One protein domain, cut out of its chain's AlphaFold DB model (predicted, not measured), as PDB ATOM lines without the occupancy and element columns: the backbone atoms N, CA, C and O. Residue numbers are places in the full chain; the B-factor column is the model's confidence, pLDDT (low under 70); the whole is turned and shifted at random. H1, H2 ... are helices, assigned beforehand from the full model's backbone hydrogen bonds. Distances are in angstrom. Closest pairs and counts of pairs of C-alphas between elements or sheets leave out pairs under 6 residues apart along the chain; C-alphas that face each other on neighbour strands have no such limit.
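This is residues 2 to 43 of the 164 residues of a protein of Acidobacteria bacterium (UniProt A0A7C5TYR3). The longer helix, H2, and the short helix H1 meet near their ends as an L, and a long tail without a named element, residues 26 to 43, leaves H2 and folds back in a wide arc. The printed part has 42 residues with two named helices, H1 then H2, and no named strand; it is all helix by class, though 18 residues are in them. It is compact, with a radius of gyration of the C-alphas of 10.2 A and spans of 28 by 21 by 18 A.

Start at H2, residues 15 to 25, and look back across a tight link of 2 residues to H1, residues 6 to 12. The two touch only at the corner by their link, with the C-alphas of His 12 and Ala 18 closest at 5.3 A. Their lines are about perpendicular, at 89 degrees. In H1 and H2 every O i to N i+4 pair is within hydrogen-bond range.

Find C-alpha 15 at (173.657, 179.811, 302.312); from there H2 runs 15.4 A to C-alpha 25 at (183.985, 173.988, 312.065). H1 begins at C-alpha 6, (170.507, 184.331, 310.810), and runs 10.0 A.

The C-alphas of Pro 29 and Pro 43 are the two farthest apart, 28.5 A. The printed part has no cut. Mean pLDDT of the printed part is 86.0; look to residue 43 for the one value under 70.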
ATOM      1  N   ALA A   2     166.276 172.077 308.088       72.25
ATOM      2  CA  ALA A   2     167.241 172.345 309.160       72.25
ATOM      3  C   ALA A   2     167.205 173.831 309.544       72.25
ATOM      4  O   ALA A   2     166.894 174.680 308.708       72.25
ATOM      5  N   ALA A   3     167.511 174.149 310.803       76.94
ATOM      6  CA  ALA A   3     167.568 175.525 311.286       76.94
ATOM      7  C   ALA A   3     168.990 176.084 311.142       76.94
ATOM      8  O   ALA A   3     169.947 175.478 311.619       76.94
ATOM      9  N   LEU A   4     169.124 177.263 310.528       80.31
ATOM     10  CA  LEU A   4     170.402 177.961 310.384       80.31
ATOM     11  C   LEU A   4     170.327 179.343 311.038       80.31
ATOM     12  O   LEU A   4     169.351 180.079 310.883       80.31
ATOM     13  N   ASN A   5     171.365 179.710 311.791       80.56
ATOM     14  CA  ASN A   5     171.391 180.979 312.510       80.56
ATOM     15  C   ASN A   5     171.491 182.166 311.532       80.56
ATOM     16  O   ASN A   5     172.423 182.259 310.730       80.56
ATOM     17  N   ARG A   6     170.564 183.127 311.653       79.31
ATOM     18  CA  ARG A   6     170.507 184.331 310.810       79.31
ATOM     19  C   ARG A   6     171.787 185.170 310.862       79.31
ATOM     20  O   ARG A   6     172.152 185.766 309.855       79.31
ATOM     21  N   SER A   7     172.467 185.237 312.006       82.38
ATOM     22  CA  SER A   7     173.720 185.997 312.138       82.38
ATOM     23  C   SER A   7     174.848 185.396 311.292       82.38
ATOM     24  O   SER A   7     175.533 186.140 310.596       82.38
ATOM     25  N   ARG A   8     174.970 184.059 311.257       84.44
ATOM     26  CA  ARG A   8     175.904 183.350 310.366       84.44
ATOM     27  C   ARG A   8     175.579 183.605 308.903       84.44
ATOM     28  O   ARG A   8     176.471 183.975 308.152       84.44
ATOM     29  N   LEU A   9     174.309 183.487 308.515       86.88
ATOM     30  CA  LEU A   9     173.890 183.787 307.142       86.88
ATOM     31  C   LEU A   9     174.265 185.212 306.723       86.88
ATOM     32  O   LEU A   9     174.804 185.408 305.642       86.88
ATOM     33  N   ARG A  10     174.047 186.204 307.597       85.56
ATOM     34  CA  ARG A  10     174.441 187.596 307.321       85.56
ATOM     35  C   ARG A  10     175.958 187.769 307.235       85.56
ATOM     36  O   ARG A  10     176.413 188.525 306.389       85.56
ATOM     37  N   ARG A  11     176.724 187.079 308.085       89.62
ATOM     38  CA  ARG A  11     178.195 187.135 308.097       89.62
ATOM     39  C   ARG A  11     178.815 186.554 306.822       89.62
ATOM     40  O   ARG A  11     179.797 187.099 306.340       89.62
ATOM     41  N   HIS A  12     178.248 185.470 306.294       88.75
ATOM     42  CA  HIS A  12     178.783 184.753 305.127       88.75
ATOM     43  C   HIS A  12     178.079 185.104 303.802       88.75
ATOM     44  O   HIS A  12     178.462 184.603 302.746       88.75
ATOM     45  N   GLY A  13     177.059 185.967 303.846       86.88
ATOM     46  CA  GLY A  13     176.362 186.541 302.691       86.88
ATOM     47  C   GLY A  13     175.363 185.607 302.003       86.88
ATOM     48  O   GLY A  13     174.290 186.054 301.604       86.88
ATOM     49  N   ASN A  14     175.674 184.316 301.889       87.44
ATOM     50  CA  ASN A  14     174.822 183.319 301.240       87.44
ATOM     51  C   ASN A  14     174.815 181.976 301.999       87.44
ATOM     52  O   ASN A  14     175.630 181.735 302.895       87.44
ATOM     53  N   VAL A  15     173.847 181.116 301.660       89.38
ATOM     54  CA  VAL A  15     173.657 179.811 302.312       89.38
ATOM     55  C   VAL A  15     174.841 178.862 302.068       89.38
ATOM     56  O   VAL A  15     175.331 178.322 303.062       89.38
ATOM     57  N   PRO A  16     175.362 178.694 300.832       91.12
ATOM     58  CA  PRO A  16     176.511 177.821 300.590       91.12
ATOM     59  C   PRO A  16     177.736 178.162 301.449       91.12
ATOM     60  O   PRO A  16     178.314 177.283 302.083       91.12
ATOM     61  N   ASN A  17     178.103 179.440 301.542       90.69
ATOM     62  CA  ASN A  17     179.260 179.877 302.325       90.69
ATOM     63  C   ASN A  17     179.049 179.671 303.828       90.69
ATOM     64  O   ASN A  17     179.970 179.261 304.531       90.69
ATOM     65  N   ALA A  18     177.835 179.925 304.326       90.81
ATOM     66  CA  ALA A  18     177.505 179.690 305.729       90.81
ATOM     67  C   ALA A  18     177.574 178.199 306.099       90.81
ATOM     68  O   ALA A  18     178.004 177.869 307.204       90.81
ATOM     69  N   LEU A  19     177.160 177.309 305.191       91.00
ATOM     70  CA  LEU A  19     177.230 175.863 305.391       91.00
ATOM     71  C   LEU A  19     178.655 175.329 305.287       91.00
ATOM     72  O   LEU A  19     179.029 174.525 306.130       91.00
ATOM     73  N   ARG A  20     179.467 175.813 304.339       91.12
ATOM     74  CA  ARG A  20     180.893 175.452 304.270       91.12
ATOM     75  C   ARG A  20     181.617 175.784 305.566       91.12
ATOM     76  O   ARG A  20     182.247 174.903 306.132       91.12
ATOM     77  N   ALA A  21     181.450 177.006 306.071       89.81
ATOM     78  CA  ALA A  21     182.054 177.412 307.338       89.81
ATOM     79  C   ALA A  21     181.555 176.557 308.518       89.81
ATOM     80  O   ALA A  21     182.332 176.181 309.387       89.81
ATOM     81  N   LEU A  22     180.260 176.221 308.547       89.88
ATOM     82  CA  LEU A  22     179.694 175.354 309.584       89.88
ATOM     83  C   LEU A  22     180.247 173.923 309.514       89.88
ATOM     84  O   LEU A  22     180.518 173.324 310.549       89.88
ATOM     85  N   TRP A  23     180.384 173.370 308.312       91.75
ATOM     86  CA  TRP A  23     180.922 172.032 308.091       91.75
ATOM     87  C   TRP A  23     182.406 171.959 308.403       91.75
ATOM     88  O   TRP A  23     182.816 171.025 309.081       91.75
ATOM     89  N   GLU A  24     183.179 172.964 308.006       90.69
ATOM     90  CA  GLU A  24     184.592 173.085 308.361       90.69
ATOM     91  C   GLU A  24     184.777 173.133 309.885       90.69
ATOM     92  O   GLU A  24     185.548 172.348 310.434       90.69
ATOM     93  N   GLU A  25     183.993 173.955 310.594       88.62
ATOM     94  CA  GLU A  25     183.985 173.988 312.065       88.62
ATOM     95  C   GLU A  25     183.565 172.648 312.698       88.62
ATOM     96  O   GLU A  25     184.023 172.306 313.787       88.62
ATOM     97  N   ALA A  26     182.693 171.891 312.031       88.44
ATOM     98  CA  ALA A  26     182.225 170.583 312.481       88.44
ATOM     99  C   ALA A  26     183.128 169.414 312.034       88.44
ATOM    100  O   ALA A  26     182.823 168.268 312.360       88.44
ATOM    101  N   GLY A  27     184.206 169.673 311.282       90.88
ATOM    102  CA  GLY A  27     185.091 168.640 310.729       90.88
ATOM    103  C   GLY A  27     184.455 167.786 309.623       90.88
ATOM    104  O   GLY A  27     184.897 166.668 309.369       90.88
ATOM    105  N   VAL A  28     183.403 168.286 308.976       89.88
ATOM    106  CA  VAL A  28     182.716 167.614 307.869       89.88
ATOM    107  C   VAL A  28     183.459 167.921 306.560       89.88
ATOM    108  O   VAL A  28     183.718 169.092 306.273       89.88
ATOM    109  N   PRO A  29     183.801 166.903 305.745       88.31
ATOM    110  CA  PRO A  29     184.511 167.113 304.488       88.31
ATOM    111  C   PRO A  29     183.689 167.947 303.487       88.31
ATOM    112  O   PRO A  29     182.456 167.985 303.573       88.31
ATOM    113  N   PRO A  30     184.346 168.601 302.508       87.38
ATOM    114  CA  PRO A  30     183.664 169.443 301.532       87.38
ATOM    115  C   PRO A  30     182.596 168.661 300.762       87.38
ATOM    116  O   PRO A  30     182.880 167.615 300.180       87.38
ATOM    117  N   VAL A  31     181.374 169.194 300.724       86.75
ATOM    118  CA  VAL A  31     180.275 168.617 299.942       86.75
ATOM    119  C   VAL A  31     180.291 169.232 298.535       86.75
ATOM    120  O   VAL A  31     180.086 170.445 298.408       86.75
ATOM    121  N   PRO A  32     180.551 168.447 297.473       88.00
ATOM    122  CA  PRO A  32     180.546 168.946 296.098       88.00
ATOM    123  C   PRO A  32     179.132 169.344 295.641       88.00
ATOM    124  O   PRO A  32     178.136 168.850 296.164       88.00
ATOM    125  N   GLY A  33     179.040 170.254 294.664       87.81
ATOM    126  CA  GLY A  33     177.765 170.676 294.058       87.81
ATOM    127  C   GLY A  33     176.897 171.602 294.922       87.81
ATOM    128  O   GLY A  33     175.759 171.892 294.569       87.81
ATOM    129  N   ILE A  34     177.409 172.104 296.051       87.12
ATOM    130  CA  ILE A  34     176.635 172.953 296.975       87.12
ATOM    131  C   ILE A  34     176.128 174.263 296.341       87.12
ATOM    132  O   ILE A  34     175.072 174.772 296.727       87.12
ATOM    133  N   ASP A  35     176.868 174.803 295.369       87.56
ATOM    134  CA  ASP A  35     176.522 176.045 294.664       87.56
ATOM    135  C   ASP A  35     175.380 175.854 293.659       87.56
ATOM    136  O   ASP A  35     174.694 176.811 293.306       87.56
ATOM    137  N   GLU A  36     175.144 174.614 293.231       90.75
ATOM    138  CA  GLU A  36     174.107 174.249 292.260       90.75
ATOM    139  C   GLU A  36     172.752 173.989 292.941       90.75
ATOM    140  O   GLU A  36     171.700 173.986 292.297       90.75
ATOM    141  N   ILE A  37     172.752 173.809 294.267       89.25
ATOM    142  CA  ILE A  37     171.544 173.574 295.056       89.25
ATOM    143  C   ILE A  37     170.741 174.873 295.169       89.25
ATOM    144  O   ILE A  37     171.216 175.900 295.660       89.25
ATOM    145  N   ARG A  38     169.456 174.812 294.804       87.38
ATOM    146  CA  ARG A  38     168.509 175.894 295.091       87.38
ATOM    147  C   ARG A  38     168.106 175.865 296.561       87.38
ATOM    148  O   ARG A  38     167.339 175.007 296.997       87.38
ATOM    149  N   TRP A  39     168.593 176.839 297.319       86.25
ATOM    150  CA  TRP A  39     168.264 176.996 298.732       86.25
ATOM    151  C   TRP A  39     166.922 177.705 298.913       86.25
ATOM    152  O   TRP A  39     166.756 178.855 298.510       86.25
ATOM    153  N   ALA A  40     165.978 177.037 299.573       83.62
ATOM    154  CA  ALA A  40     164.734 177.639 300.035       83.62
ATOM    155  C   ALA A  40     164.801 177.851 301.551       83.62
ATOM    156  O   ALA A  40     165.021 176.911 302.316       83.62
ATOM    157  N   GLY A  41     164.627 179.098 301.986       77.75
ATOM    158  CA  GLY A  41     164.504 179.440 303.398       77.75
ATOM    159  C   GLY A  41     163.041 179.570 303.798       77.75
ATOM    160  O   GLY A  41     162.266 180.222 303.101       77.75
ATOM    161  N   THR A  42     162.673 179.015 304.948       72.50
ATOM    162  CA  THR A  42     161.410 179.370 305.602       72.50
ATOM    163  C   THR A  42     161.640 180.642 306.421       72.50
ATOM    164  O   THR A  42     162.640 180.718 307.147       72.50
ATOM    165  N   PRO A  43     160.764 181.658 306.330       65.38
ATOM    166  CA  PRO A  43     160.842 182.815 307.211       65.38
ATOM    167  C   PRO A  43     160.799 182.384 308.689       65.38
ATOM    168  O   PRO A  43     160.290 181.305 309.008       65.38
TER     169      PRO A  43